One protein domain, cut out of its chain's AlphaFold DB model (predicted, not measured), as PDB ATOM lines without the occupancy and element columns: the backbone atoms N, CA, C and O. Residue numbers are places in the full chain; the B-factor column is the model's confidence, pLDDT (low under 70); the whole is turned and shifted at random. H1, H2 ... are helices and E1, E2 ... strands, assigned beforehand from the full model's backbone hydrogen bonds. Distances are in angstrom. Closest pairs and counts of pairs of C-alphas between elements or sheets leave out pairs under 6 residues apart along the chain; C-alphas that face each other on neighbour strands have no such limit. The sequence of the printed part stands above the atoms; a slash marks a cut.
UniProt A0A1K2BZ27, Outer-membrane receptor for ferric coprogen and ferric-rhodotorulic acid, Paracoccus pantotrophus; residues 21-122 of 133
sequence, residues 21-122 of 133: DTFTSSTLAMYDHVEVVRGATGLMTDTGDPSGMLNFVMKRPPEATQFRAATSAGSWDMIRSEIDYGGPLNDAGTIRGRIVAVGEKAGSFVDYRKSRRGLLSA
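This is residues 21 to 122 of the 133 residues of the protein "Outer-membrane receptor for ferric coprogen and ferric-rhodotorulic acid" of Paracoccus pantotrophus (UniProt A0A1K2BZ27). Four antiparallel strands, E3, E4, E5 and E6, lie side by side as one long slab with little twist, and a separate two-stranded hairpin, E1 and E2, points away from one face of it like an arm, with the long loop of residues 38 to 52 at its far end. The short helix H1, at the beginning of the printed part, lies in the angle between arm and slab, and the turns of residues 89 to 95 and 107 to 114 lengthen the slab at its two ends. The printed part has 102 residues with one named helix and six named strands, in the order H1 E1 E2 E3 E4 E5 E6, and its class is mostly strand. The larger sheet has the order E3, E4, E5, E6 and the smaller one E1, E2, both antiparallel. The whole is loose, with a radius of gyration of the C-alphas of 17.8 A, and flat, with spans of 48 by 46 by 18 A.

Start at residues 21 to 24, which are H1; it is not on the larger sheet and is apart from E6, residues 115 to 121. H1 is too short for any pair of O i and N i+4, and its one pair of O i and N i+3 is not within hydrogen-bond range. Go on to E1, residues 31 to 37, and E2, residues 53 to 58: they form an antiparallel hairpin at 163 degrees, with N 35 and O 55 at 2.8 A and N 53 and O 37 at 2.8 A, both within hydrogen-bond range. E2 is apart from E3, residues 66 to 74, the next strand along the printed part. From E3 the backbone passes into a meander, each strand the antiparallel neighbour of the one before, in which E3 and E6 are edge strands. E3 and E4, residues 78 to 88, are a hairpin at 175 degrees; look for N 70 and O 82, 2.9 A apart. E4 and E5, residues 96 to 106, are a hairpin at 176 degrees, with N 83 and O 101 at 2.8 A. E5 and E6 are a hairpin at 179 degrees, with N 102 and O 119 at 2.8 A. From edge to edge of this sheet the strands' lines turn by 8 degrees and the way across it turns by 21 degrees.

Find C-alpha 21 at (191.344, 174.878, 142.508), where H1 begins; it ends at Thr 24. E1 starts at Tyr 31 and reaches Val 37 after 17.0 A, and E2 comes back from Met 53 to Met 58 over 15.9 A. Find C-alpha 66 at (179.528, 184.337, 166.042); from there E3 runs 26.9 A to Gly 74. E4 runs 34.1 A from Met 78 to Pro 88, and E5 33.9 A from Arg 96 to Ala 106. E6 begins at Ser 115 and ends 19.8 A on, at C-alpha 121, (183.716, 182.067, 150.913).

The C-alphas of Ala 92 and Asp 111 are the two farthest apart in the domain, at 54.5 A. The printed part has no cut between residues 21 and 122. The link from E1 to E2 is long, with 15 residues, whose C-alphas lie 21 to 27 A from the mean of all C-alphas; the link from E3 to E4 is tight, with 3 residues. The mean pLDDT of the printed part is 78.2, and the model's confidence is under 70 at residues 21 to 27, 40 to 52 and 111 to 114.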
ATOM      1  N   ASP A  21     191.389 173.540 141.909       47.03
ATOM      2  CA  ASP A  21     191.344 174.878 142.508       47.03
ATOM      3  C   ASP A  21     191.113 174.813 144.027       47.03
ATOM      4  O   ASP A  21     191.669 175.605 144.798       47.03
ATOM      5  N   THR A  22     190.401 173.782 144.494       52.97
ATOM      6  CA  THR A  22     190.184 173.534 145.927       52.97
ATOM      7  C   THR A  22     191.485 173.126 146.628       52.97
ATOM      8  O   THR A  22     191.771 173.616 147.720       52.97
ATOM      9  N   PHE A  23     192.326 172.302 145.992       50.44
ATOM     10  CA  PHE A  23     193.618 171.868 146.549       50.44
ATOM     11  C   PHE A  23     194.733 172.915 146.417       50.44
ATOM     12  O   PHE A  23     195.651 172.954 147.243       50.44
ATOM     13  N   THR A  24     194.682 173.771 145.392       48.19
ATOM     14  CA  THR A  24     195.665 174.854 145.218       48.19
ATOM     15  C   THR A  24     195.388 176.031 146.153       48.19
ATOM     16  O   THR A  24     196.333 176.693 146.604       48.19
ATOM     17  N   SER A  25     194.127 176.240 146.553       53.59
ATOM     18  CA  SER A  25     193.785 177.073 147.703       53.59
ATOM     19  C   SER A  25     194.150 176.314 148.986       53.59
ATOM     20  O   SER A  25     193.387 175.539 149.542       53.59
ATOM     21  N   SER A  26     195.379 176.489 149.469       57.12
ATOM     22  CA  SER A  26     195.943 175.764 150.624       57.12
ATOM     23  C   SER A  26     195.277 176.115 151.975       57.12
ATOM     24  O   SER A  26     195.931 176.126 153.015       57.12
ATOM     25  N   THR A  27     193.996 176.492 151.979       68.25
ATOM     26  CA  THR A  27     193.278 177.064 153.113       68.25
ATOM     27  C   THR A  27     192.076 176.210 153.502       68.25
ATOM     28  O   THR A  27     191.068 176.145 152.810       68.25
ATOM     29  N   LEU A  28     192.149 175.608 154.689       79.25
ATOM     30  CA  LEU A  28     191.045 174.842 155.277       79.25
ATOM     31  C   LEU A  28     190.001 175.727 155.976       79.25
ATOM     32  O   LEU A  28     189.055 175.219 156.564       79.25
ATOM     33  N   ALA A  29     190.146 177.054 155.914       81.94
ATOM     34  CA  ALA A  29     189.325 177.988 156.683       81.94
ATOM     35  C   ALA A  29     187.822 177.937 156.350       81.94
ATOM     36  O   ALA A  29     187.008 178.298 157.200       81.94
ATOM     37  N   MET A  30     187.445 177.496 155.145       80.38
ATOM     38  CA  MET A  30     186.043 177.313 154.737       80.38
ATOM     39  C   MET A  30     185.418 176.013 155.278       80.38
ATOM     40  O   MET A  30     184.192 175.893 155.362       80.38
ATOM     41  N   TYR A  31     186.254 175.052 155.672       83.88
ATOM     42  CA  TYR A  31     185.838 173.754 156.181       83.88
ATOM     43  C   TYR A  31     185.788 173.760 157.707       83.88
ATOM     44  O   TYR A  31     186.519 174.480 158.386       83.88
ATOM     45  N   ASP A  32     184.857 172.984 158.240       82.94
ATOM     46  CA  ASP A  32     184.718 172.739 159.666       82.94
ATOM     47  C   ASP A  32     185.650 171.601 160.090       82.94
ATOM     48  O   ASP A  32     186.433 171.744 161.026       82.94
ATOM     49  N   HIS A  33     185.611 170.490 159.349       84.88
ATOM     50  CA  HIS A  33     186.454 169.323 159.576       84.88
ATOM     51  C   HIS A  33     186.611 168.481 158.302       84.88
ATOM     52  O   HIS A  33     185.867 168.636 157.331       84.88
ATOM     53  N   VAL A  34     187.597 167.582 158.321       85.44
ATOM     54  CA  VAL A  34     187.856 166.607 157.255       85.44
ATOM     55  C   VAL A  34     187.636 165.208 157.818       85.44
ATOM     56  O   VAL A  34     188.247 164.845 158.823       85.44
ATOM     57  N   GLU A  35     186.773 164.423 157.182       81.69
ATOM     58  CA  GLU A  35     186.541 163.020 157.525       81.69
ATOM     59  C   GLU A  35     187.359 162.132 156.583       81.69
ATOM     60  O   GLU A  35     187.332 162.305 155.363       81.69
ATOM     61  N   VAL A  36     188.102 161.180 157.149       82.62
ATOM     62  CA  VAL A  36     188.977 160.278 156.389       82.62
ATOM     63  C   VAL A  36     188.454 158.857 156.511       82.62
ATOM     64  O   VAL A  36     188.434 158.287 157.603       82.62
ATOM     65  N   VAL A  37     188.082 158.260 155.381       80.31
ATOM     66  CA  VAL A  37     187.684 156.854 155.289       80.31
ATOM     67  C   VAL A  37     188.771 156.092 154.547       80.31
ATOM     68  O   VAL A  37     189.084 156.391 153.399       80.31
ATOM     69  N   ARG A  38     189.364 155.092 155.201       73.56
ATOM     70  CA  ARG A  38     190.398 154.233 154.607       73.56
ATOM     71  C   ARG A  38     189.776 152.893 154.213       73.56
ATOM     72  O   ARG A  38     189.163 152.256 155.066       73.56
ATOM     73  N   GLY A  39     189.956 152.462 152.963       70.06
ATOM     74  CA  GLY A  39     189.473 151.170 152.454       70.06
ATOM     75  C   GLY A  39     188.442 151.287 151.327       70.06
ATOM     76  O   GLY A  39     188.302 152.340 150.713       70.06
ATOM     77  N   ALA A  40     187.729 150.191 151.044       58.81
ATOM     78  CA  ALA A  40     186.771 150.101 149.943       58.81
ATOM     79  C   ALA A  40     185.537 150.992 150.186       58.81
ATOM     80  O   ALA A  40     184.589 150.602 150.864       58.81
ATOM     81  N   THR A  41     185.531 152.190 149.604       55.78
ATOM     82  CA  THR A  41     184.438 153.170 149.715       55.78
ATOM     83  C   THR A  41     183.338 152.980 148.671       55.78
ATOM     84  O   THR A  41     182.531 153.880 148.456       55.78
ATOM     85  N   GLY A  42     183.256 151.795 148.051       54.16
ATOM     86  CA  GLY A  42     182.382 151.505 146.904       54.16
ATOM     87  C   GLY A  42     180.878 151.733 147.121       54.16
ATOM     88  O   GLY A  42     180.145 151.815 146.147       54.16
ATOM     89  N   LEU A  43     180.415 151.888 148.368       59.59
ATOM     90  CA  LEU A  43     179.035 152.279 148.700       59.59
ATOM     91  C   LEU A  43     178.818 153.800 148.824       59.59
ATOM     92  O   LEU A  43     177.678 154.247 148.749       59.59
ATOM     93  N   MET A  44     179.872 154.587 149.057       58.47
ATOM     94  CA  MET A  44     179.796 156.032 149.333       58.47
ATOM     95  C   MET A  44     180.213 156.899 148.140       58.47
ATOM     96  O   MET A  44     179.803 158.053 148.065       58.47
ATOM     97  N   THR A  45     181.023 156.366 147.220       54.50
ATOM     98  CA  THR A  45     181.610 157.140 146.113       54.50
ATOM     99  C   THR A  45     181.414 156.520 144.735       54.50
ATOM    100  O   THR A  45     182.184 156.873 143.857       54.50
ATOM    101  N   ASP A  46     180.456 155.595 144.574       53.69
ATOM    102  CA  ASP A  46     180.107 154.883 143.327       53.69
ATOM    103  C   ASP A  46     181.258 154.824 142.296       53.69
ATOM    104  O   ASP A  46     181.420 155.702 141.459       53.69
ATOM    105  N   THR A  47     182.090 153.782 142.388       53.16
ATOM    106  CA  THR A  47     183.310 153.564 141.575       53.16
ATOM    107  C   THR A  47     184.434 154.594 141.801       53.16
ATOM    108  O   THR A  47     184.556 155.592 141.100       53.16
ATOM    109  N   GLY A  48     185.334 154.306 142.749       54.94
ATOM    110  CA  GLY A  48     186.570 155.068 142.968       54.94
ATOM    111  C   GLY A  48     187.726 154.160 143.391       54.94
ATOM    112  O   GLY A  48     187.489 153.055 143.889       54.94
ATOM    113  N   ASP A  49     188.963 154.613 143.165       52.59
ATOM    114  CA  ASP A  49     190.180 153.872 143.511       52.59
ATOM    115  C   ASP A  49     190.137 153.383 144.973       52.59
ATOM    116  O   ASP A  49     189.763 154.148 145.867       52.59
ATOM    117  N   PRO A  50     190.546 152.132 145.273       54.66
ATOM    118  CA  PRO A  50     190.465 151.536 146.615       54.66
ATOM    119  C   PRO A  50     191.439 152.157 147.644       54.66
ATOM    120  O   PRO A  50     191.770 151.538 148.657       54.66
ATOM    121  N   SER A  51     191.912 153.378 147.396       59.56
ATOM    122  CA  SER A  51     192.861 154.140 148.204       59.56
ATOM    123  C   SER A  51     192.207 154.858 149.397       59.56
ATOM    124  O   SER A  51     192.897 155.147 150.377       59.56
ATOM    125  N   GLY A  52     190.883 155.067 149.373       66.25
ATOM    126  CA  GLY A  52     190.099 155.701 150.441       66.25
ATOM    127  C   GLY A  52     189.381 156.985 149.999       66.25
ATOM    128  O   GLY A  52     189.560 157.456 148.883       66.25
ATOM    129  N   MET A  53     188.567 157.565 150.887       70.62
ATOM    130  CA  MET A  53     187.794 158.792 150.646       70.62
ATOM    131  C   MET A  53     188.155 159.876 151.666       70.62
ATOM    132  O   MET A  53     188.227 159.616 152.870       70.62
ATOM    133  N   LEU A  54     188.328 161.107 151.177       77.44
ATOM    134  CA  LEU A  54     188.367 162.324 151.986       77.44
ATOM    135  C   LEU A  54     187.046 163.069 151.801       77.44
ATOM    136  O   LEU A  54     186.654 163.350 150.672       77.44
ATOM    137  N   ASN A  55     186.372 163.403 152.897       77.12
ATOM    138  CA  ASN A  55     185.191 164.254 152.880       77.12
ATOM    139  C   ASN A  55     185.506 165.571 153.593       77.12
ATOM    140  O   ASN A  55     185.814 165.589 154.784       77.12
ATOM    141  N   PHE A  56     185.425 166.677 152.863       82.50
ATOM    142  CA  PHE A  56     185.637 168.013 153.402       82.50
ATOM    143  C   PHE A  56     184.289 168.618 153.793       82.50
ATOM    144  O   PHE A  56     183.498 169.037 152.947       82.50
ATOM    145  N   VAL A  57     184.007 168.671 155.095       82.12
ATOM    146  CA  VAL A  57     182.731 169.180 155.598       82.12
ATOM    147  C   VAL A  57     182.815 170.692 155.744       82.12
ATOM    148  O   VAL A  57     183.612 171.213 156.518       82.12
ATOM    149  N   MET A  58     181.982 171.417 154.997       84.06
ATOM    150  CA  MET A  58     181.943 172.883 155.034       84.06
ATOM    151  C   MET A  58     181.358 173.432 156.339       84.06
ATOM    152  O   MET A  58     180.422 172.863 156.912       84.06
ATOM    153  N   LYS A  59     181.860 174.596 156.771       86.81
ATOM    154  CA  LYS A  59     181.286 175.347 157.894       86.81
ATOM    155  C   LYS A  59     179.835 175.715 157.611       86.81
ATOM    156  O   LYS A  59     179.500 176.192 156.532       86.81
ATOM    157  N   ARG A  60     178.968 175.554 158.611       86.81
ATOM    158  CA  ARG A  60     177.543 175.910 158.511       86.81
ATOM    159  C   ARG A  60     177.257 177.278 159.145       86.81
ATOM    160  O   ARG A  60     177.970 177.666 160.079       86.81
ATOM    161  N   PRO A  61     176.223 178.001 158.674       87.88
ATOM    162  CA  PRO A  61     175.718 179.195 159.349       87.88
ATOM    163  C   PRO A  61     175.236 178.878 160.777       87.88
ATOM    164  O   PRO A  61     174.381 178.000 160.934       87.88
ATOM    165  N   PRO A  62     175.771 179.548 161.814       87.19
ATOM    166  CA  PRO A  62     175.367 179.315 163.196       87.19
ATOM    167  C   PRO A  62     173.989 179.926 163.500       87.19
ATOM    168  O   PRO A  62     173.500 180.798 162.784       87.19
ATOM    169  N   GLU A  63     173.344 179.446 164.566       87.81
ATOM    170  CA  GLU A  63     172.040 179.956 165.030       87.81
ATOM    171  C   GLU A  63     172.147 181.283 165.782       87.81
ATOM    172  O   GLU A  63     171.263 182.125 165.667       87.81
ATOM    173  N   ALA A  64     173.245 181.481 166.508       89.62
ATOM    174  CA  ALA A  64     173.579 182.736 167.163       89.62
ATOM    175  C   ALA A  64     174.709 183.437 166.407       89.62
ATOM    176  O   ALA A  64     175.513 182.785 165.735       89.62
ATOM    177  N   THR A  65     174.795 184.758 166.548       92.31
ATOM    178  CA  THR A  65     175.899 185.537 165.985       92.31
ATOM    179  C   THR A  65     177.228 185.087 166.584       92.31
ATOM    180  O   THR A  65     177.401 185.042 167.801       92.31
ATOM    181  N   GLN A  66     178.175 184.756 165.715       92.19
ATOM    182  CA  GLN A  66     179.528 184.337 166.042       92.19
ATOM    183  C   GLN A  66     180.515 185.144 165.205       92.19
ATOM    184  O   GLN A  66     180.328 185.339 164.003       92.19
ATOM    185  N   PHE A  67     181.591 185.580 165.852       93.06
ATOM    186  CA  PHE A  67     182.709 186.253 165.211       93.06
ATOM    187  C   PHE A  67     184.013 185.629 165.692       93.06
ATOM    188  O   PHE A  67     184.218 185.437 166.892       93.06
ATOM    189  N   ARG A  68     184.902 185.324 164.753       92.06
ATOM    190  CA  ARG A  68     186.249 184.839 165.023       92.06
ATOM    191  C   ARG A  68     187.224 185.568 164.113       92.06
ATOM    192  O   ARG A  68     187.034 185.616 162.904       92.06
ATOM    193  N   ALA A  69     188.291 186.084 164.705       93.19
ATOM    194  CA  ALA A  69     189.428 186.627 163.985       93.19
ATOM    195  C   ALA A  69     190.706 185.960 164.492       93.19
ATOM    196  O   ALA A  69     190.838 185.688 165.688       93.19
ATOM    197  N   ALA A  70     191.631 185.676 163.585       91.38
ATOM    198  CA  ALA A  70     192.932 185.120 163.915       91.38
ATOM    199  C   ALA A  70     194.001 185.732 163.013       91.38
ATOM    200  O   ALA A  70     193.798 185.887 161.811       91.38
ATOM    201  N   THR A  71     195.159 186.037 163.587       92.38
ATOM    202  CA  THR A  71     196.334 186.492 162.844       92.38
ATOM    203  C   THR A  71     197.524 185.656 163.282       92.38
ATOM    204  O   THR A  71     197.705 185.417 164.475       92.38
ATOM    205  N   SER A  72     198.328 185.195 162.329       88.75
ATOM    206  CA  SER A  72     199.548 184.440 162.599       88.75
ATOM    207  C   SER A  72     200.728 184.996 161.810       88.75
ATOM    208  O   SER A  72     200.575 185.524 160.705       88.75
ATOM    209  N   ALA A  73     201.909 184.878 162.412       92.12
ATOM    210  CA  ALA A  73     203.189 185.188 161.797       92.12
ATOM    211  C   ALA A  73     204.080 183.938 161.821       92.12
ATOM    212  O   ALA A  73     203.985 183.131 162.748       92.12
ATOM    213  N   GLY A  74     204.928 183.762 160.810       87.81
ATOM    214  CA  GLY A  74     205.796 182.593 160.687       87.81
ATOM    215  C   GLY A  74     207.055 182.863 159.870       87.81
ATOM    216  O   GLY A  74     207.336 183.994 159.476       87.81
ATOM    217  N   SER A  75     207.817 181.800 159.619       87.44
ATOM    218  CA  SER A  75     209.057 181.852 158.842       87.44
ATOM    219  C   SER A  75     208.855 182.447 157.443       87.44
ATOM    220  O   SER A  75     207.762 182.380 156.877       87.44
ATOM    221  N   TRP A  76     209.932 183.001 156.877       87.19
ATOM    222  CA  TRP A  76     209.939 183.667 155.564       87.19
ATOM    223  C   TRP A  76     208.953 184.840 155.466       87.19
ATOM    224  O   TRP A  76     208.246 184.973 154.468       87.19
ATOM    225  N   ASP A  77     208.880 185.676 156.504       85.88
ATOM    226  CA  ASP A  77     207.964 186.825 156.578       85.88
ATOM    227  C   ASP A  77     206.497 186.448 156.303       85.88
ATOM    228  O   ASP A  77     205.738 187.216 155.699       85.88
ATOM    229  N   MET A  78     206.094 185.236 156.705       87.31
ATOM    230  CA  MET A  78     204.717 184.793 156.550       87.31
ATOM    231  C   MET A  78     203.821 185.570 157.507       87.31
ATOM    232  O   MET A  78     204.023 185.527 158.716       87.31
ATOM    233  N   ILE A  79     202.799 186.226 156.964       89.88
ATOM    234  CA  ILE A  79     201.706 186.842 157.713       89.88
ATOM    235  C   ILE A  79     200.394 186.329 157.133       89.88
ATOM    236  O   ILE A  79     200.140 186.453 155.931       89.88
ATOM    237  N   ARG A  80     199.541 185.792 158.001       88.19
ATOM    238  CA  ARG A  80     198.214 185.285 157.661       88.19
ATOM    239  C   ARG A  80     197.170 185.911 158.572       88.19
ATOM    240  O   ARG A  80     197.396 186.063 159.766       88.19
ATOM    241  N   SER A  81     196.031 186.286 158.009       90.44
ATOM    242  CA  SER A  81     194.876 186.804 158.738       90.44
ATOM    243  C   SER A  81     193.609 186.100 158.278       90.44
ATOM    244  O   SER A  81     193.405 185.903 157.082       90.44
ATOM    245  N   GLU A  82     192.765 185.738 159.233       89.62
ATOM    246  CA  GLU A  82     191.498 185.050 159.026       89.62
ATOM    247  C   GLU A  82     190.387 185.778 159.772       89.62
ATOM    248  O   GLU A  82     190.553 186.169 160.928       89.62
ATOM    249  N   ILE A  83     189.246 185.930 159.110       91.94
ATOM    250  CA  ILE A  83     188.022 186.499 159.663       91.94
ATOM    251  C   ILE A  83     186.877 185.557 159.307       91.94
ATOM    252  O   ILE A  83     186.717 185.162 158.157       91.94
ATOM    253  N   ASP A  84     186.071 185.203 160.295       91.38
ATOM    254  CA  ASP A  84     184.916 184.330 160.160       91.38
ATOM    255  C   ASP A  84     183.760 184.948 160.941       91.38
ATOM    256  O   ASP A  84     183.841 185.149 162.155       91.38
ATOM    257  N   TYR A  85     182.701 185.294 160.224       92.94
ATOM    258  CA  TYR A  85     181.507 185.908 160.779       92.94
ATOM    259  C   TYR A  85     180.282 185.135 160.318       92.94
ATOM    260  O   TYR A  85     180.111 184.886 159.127       92.94
ATOM    261  N   GLY A  86     179.393 184.782 161.237       92.25
ATOM    262  CA  GLY A  86     178.145 184.118 160.886       92.25
ATOM    263  C   GLY A  86     177.059 184.326 161.922       92.25
ATOM    264  O   GLY A  86     177.343 184.626 163.074       92.25
ATOM    265  N   GLY A  87     175.809 184.156 161.508       91.81
ATOM    266  CA  GLY A  87     174.656 184.339 162.380       91.81
ATOM    267  C   GLY A  87     173.343 184.507 161.615       91.81
ATOM    268  O   GLY A  87     173.305 184.335 160.387       91.81
ATOM    269  N   PRO A  88     172.259 184.840 162.335       90.38
ATOM    270  CA  PRO A  88     170.983 185.185 161.729       90.38
ATOM    271  C   PRO A  88     171.078 186.519 160.970       90.38
ATOM    272  O   PRO A  88     171.709 187.468 161.428       90.38
ATOM    273  N   LEU A  89     170.445 186.583 159.798       86.50
ATOM    274  CA  LEU A  89     170.343 187.782 158.954       86.50
ATOM    275  C   LEU A  89     169.000 188.509 159.137       86.50
ATOM    276  O   LEU A  89     168.755 189.523 158.489       86.50
ATOM    277  N   ASN A  90     168.119 187.976 159.986       87.12
ATOM    278  CA  ASN A  90     166.840 188.569 160.356       87.12
ATOM    279  C   ASN A  90     166.487 188.275 161.821       87.12
ATOM    280  O   ASN A  90     166.922 187.266 162.373       87.12
ATOM    281  N   ASP A  91     165.635 189.109 162.419       86.12
ATOM    282  CA  ASP A  91     165.234 188.998 163.835       86.12
ATOM    283  C   ASP A  91     164.564 187.658 164.165       86.12
ATOM    284  O   ASP A  91     164.709 187.121 165.260       86.12
ATOM    285  N   ALA A  92     163.854 187.083 163.191       86.69
ATOM    286  CA  ALA A  92     163.212 185.780 163.329       86.69
ATOM    287  C   ALA A  92     164.195 184.592 163.260       86.69
ATOM    288  O   ALA A  92     163.779 183.451 163.454       86.69
ATOM    289  N   GLY A  93     165.470 184.816 162.917       83.12
ATOM    290  CA  GLY A  93     166.498 183.775 162.790       83.12
ATOM    291  C   GLY A  93     166.257 182.743 161.680       83.12
ATOM    292  O   GLY A  93     166.941 181.719 161.619       83.12
ATOM    293  N   THR A  94     165.286 182.982 160.794       83.81
ATOM    294  CA  THR A  94     164.920 182.053 159.713       83.81
ATOM    295  C   THR A  94     165.894 182.101 158.540       83.81
ATOM    296  O   THR A  94     166.047 181.104 157.835       83.81
ATOM    297  N   ILE A  95     166.584 183.228 158.352       84.69
ATOM    298  CA  ILE A  95     167.649 183.391 157.366       84.69
ATOM    299  C   ILE A  95     168.968 183.433 158.127       84.69
ATOM    300  O   ILE A  95     169.138 184.241 159.035       84.69
ATOM    301  N   ARG A  96     169.911 182.565 157.758       88.19
ATOM    302  CA  ARG A  96     171.235 182.487 158.382       88.19
ATOM    303  C   ARG A  96     172.313 182.545 157.315       88.19
ATOM    304  O   ARG A  96     172.149 181.960 156.246       88.19
ATOM    305  N   GLY A  97     173.413 183.215 157.629       88.25
ATOM    306  CA  GLY A  97     174.564 183.348 156.745       88.25
ATOM    307  C   GLY A  97     175.881 183.159 157.486       88.25
ATOM    308  O   GLY A  97     175.941 183.213 158.717       88.25
ATOM    309  N   ARG A  98     176.946 182.918 156.722       90.81
ATOM    310  CA  ARG A  98     178.324 182.914 157.212       90.81
ATOM    311  C   ARG A  98     179.253 183.380 156.103       90.81
ATOM    312  O   ARG A  98     179.028 183.065 154.940       90.81
ATOM    313  N   ILE A  99     180.272 184.138 156.469       88.94
ATOM    314  CA  ILE A  99     181.295 184.659 155.575       88.94
ATOM    315  C   ILE A  99     182.640 184.359 156.219       88.94
ATOM    316  O   ILE A  99     182.860 184.677 157.387       88.94
ATOM    317  N   VAL A 100     183.533 183.755 155.443       89.00
ATOM    318  CA  VAL A 100     184.915 183.501 155.845       89.00
ATOM    319  C   VAL A 100     185.840 184.194 154.858       89.00
ATOM    320  O   VAL A 100     185.725 183.983 153.652       89.00
ATOM    321  N   ALA A 101     186.752 185.008 155.376       87.06
ATOM    322  CA  ALA A 101     187.776 185.706 154.623       87.06
ATOM    323  C   ALA A 101     189.165 185.343 155.156       87.06
ATOM    324  O   ALA A 101     189.400 185.327 156.363       87.06
ATOM    325  N   VAL A 102     190.100 185.075 154.253       86.62
ATOM    326  CA  VAL A 102     191.493 184.765 154.572       86.62
ATOM    327  C   VAL A 102     192.399 185.572 153.664       86.62
ATOM    328  O   VAL A 102     192.185 185.613 152.455       86.62
ATOM    329  N   GLY A 103     193.442 186.165 154.231       86.69
ATOM    330  CA  GLY A 103     194.540 186.770 153.491       86.69
ATOM    331  C   GLY A 103     195.872 186.248 154.002       86.69
ATOM    332  O   GLY A 103     196.106 186.205 155.206       86.69
ATOM    333  N   GLU A 104     196.758 185.870 153.092       85.38
ATOM    334  CA  GLU A 104     198.091 185.390 153.427       85.38
ATOM    335  C   GLU A 104     199.133 185.955 152.470       85.38
ATOM    336  O   GLU A 104     198.942 186.004 151.251       85.38
ATOM    337  N   LYS A 105     200.262 186.363 153.039       84.12
ATOM    338  CA  LYS A 105     201.476 186.720 152.318       84.12
ATOM    339  C   LYS A 105     202.623 185.940 152.936       84.12
ATOM    340  O   LYS A 105     202.800 186.001 154.145       84.12
ATOM    341  N   ALA A 106     203.399 185.247 152.116       83.06
ATOM    342  CA  ALA A 106     204.560 184.496 152.566       83.06
ATOM    343  C   ALA A 106     205.703 184.612 151.557       83.06
ATOM    344  O   ALA A 106     205.482 184.637 150.341       83.06
ATOM    345  N   GLY A 107     206.930 184.677 152.062       80.81
ATOM    346  CA  GLY A 107     208.122 184.342 151.300       80.81
ATOM    347  C   GLY A 107     208.233 182.833 151.069       80.81
ATOM    348  O   GLY A 107     207.293 182.070 151.295       80.81
ATOM    349  N   SER A 108     209.391 182.398 150.591       73.50
ATOM    350  CA  SER A 108     209.684 180.996 150.306       73.50
ATOM    351  C   SER A 108     211.136 180.698 150.656       73.50
ATOM    352  O   SER A 108     211.981 181.588 150.613       73.50
ATOM    353  N   PHE A 109     211.427 179.431 150.950       73.44
ATOM    354  CA  PHE A 109     212.799 178.923 151.032       73.44
ATOM    355  C   PHE A 109     213.515 178.952 149.670       73.44
ATOM    356  O   PHE A 109     214.738 178.985 149.611       73.44
ATOM    357  N   VAL A 110     212.752 178.944 148.573       76.75
ATOM    358  CA  VAL A 110     213.283 179.099 147.215       76.75
ATOM    359  C   VAL A 110     213.375 180.583 146.883       76.75
ATOM    360  O   VAL A 110     212.347 181.271 146.871       76.75
ATOM    361  N   ASP A 111     214.581 181.045 146.562       66.69
ATOM    362  CA  ASP A 111     214.837 182.424 146.153       66.69
ATOM    363  C   ASP A 111     213.913 182.858 145.002       66.69
ATOM    364  O   ASP A 111     213.550 182.076 144.119       66.69
ATOM    365  N   TYR A 112     213.495 184.126 145.030       63.44
ATOM    366  CA  TYR A 112     212.571 184.764 144.075       63.44
ATOM    367  C   TYR A 112     211.109 184.274 144.085       63.44
ATOM    368  O   TYR A 112     210.286 184.848 143.368       63.44
ATOM    369  N   ARG A 113     210.720 183.302 144.924       54.50
ATOM    370  CA  ARG A 113     209.300 182.935 145.099       54.50
ATOM    371  C   ARG A 113     208.646 183.699 146.249       54.50
ATOM    372  O   ARG A 113     209.042 183.584 147.404       54.50
ATOM    373  N   LYS A 114     207.577 184.429 145.932       66.56
ATOM    374  CA  LYS A 114     206.652 185.037 146.899       66.56
ATOM    375  C   LYS A 114     205.253 184.496 146.643       66.56
ATOM    376  O   LYS A 114     204.848 184.374 145.490       66.56
ATOM    377  N   SER A 115     204.518 184.184 147.704       70.38
ATOM    378  CA  SER A 115     203.134 183.725 147.624       70.38
ATOM    379  C   SER A 115     202.200 184.755 148.246       70.38
ATOM    380  O   SER A 115     202.467 185.296 149.322       70.38
ATOM    381  N   ARG A 116     201.097 185.035 147.551       71.19
ATOM    382  CA  ARG A 116     199.984 185.828 148.064       71.19
ATOM    383  C   ARG A 116     198.704 185.063 147.784       71.19
ATOM    384  O   ARG A 116     198.436 184.727 146.634       71.19
ATOM    385  N   ARG A 117     197.940 184.779 148.830       76.75
ATOM    386  CA  ARG A 117     196.691 184.023 148.749       76.75
ATOM    387  C   ARG A 117     195.583 184.804 149.429       76.75
ATOM    388  O   ARG A 117     195.800 185.424 150.468       76.75
ATOM    389  N   GLY A 118     194.407 184.782 148.824       75.69
ATOM    390  CA  GLY A 118     193.197 185.371 149.370       75.69
ATOM    391  C   GLY A 118     192.041 184.409 149.156       75.69
ATOM    392  O   GLY A 118     191.951 183.804 148.093       75.69
ATOM    393  N   LEU A 119     191.184 184.258 150.157       80.81
ATOM    394  CA  LEU A 119     189.957 183.484 150.053       80.81
ATOM    395  C   LEU A 119     188.805 184.307 150.611       80.81
ATOM    396  O   LEU A 119     188.923 184.863 151.699       80.81
ATOM    397  N   LEU A 120     187.692 184.331 149.890       80.69
ATOM    398  CA  LEU A 120     186.401 184.751 150.406       80.69
ATOM    399  C   LEU A 120     185.398 183.646 150.085       80.69
ATOM    400  O   LEU A 120     185.252 183.274 148.925       80.69
ATOM    401  N   SER A 121     184.717 183.118 151.098       79.88
ATOM    402  CA  SER A 121     183.716 182.067 150.913       79.88
ATOM    403  C   SER A 121     182.456 182.348 151.717       79.88
ATOM    404  O   SER A 121     182.536 182.752 152.881       79.88
ATOM    405  N   ALA A 122     181.308 182.046 151.117       81.06
ATOM    406  CA  ALA A 122     180.025 181.935 151.793       81.06
ATOM    407  C   ALA A 122     179.540 180.481 151.668       81.06
ATOM    408  O   ALA A 122     179.542 179.948 150.555       81.06
TER     409      ALA A 122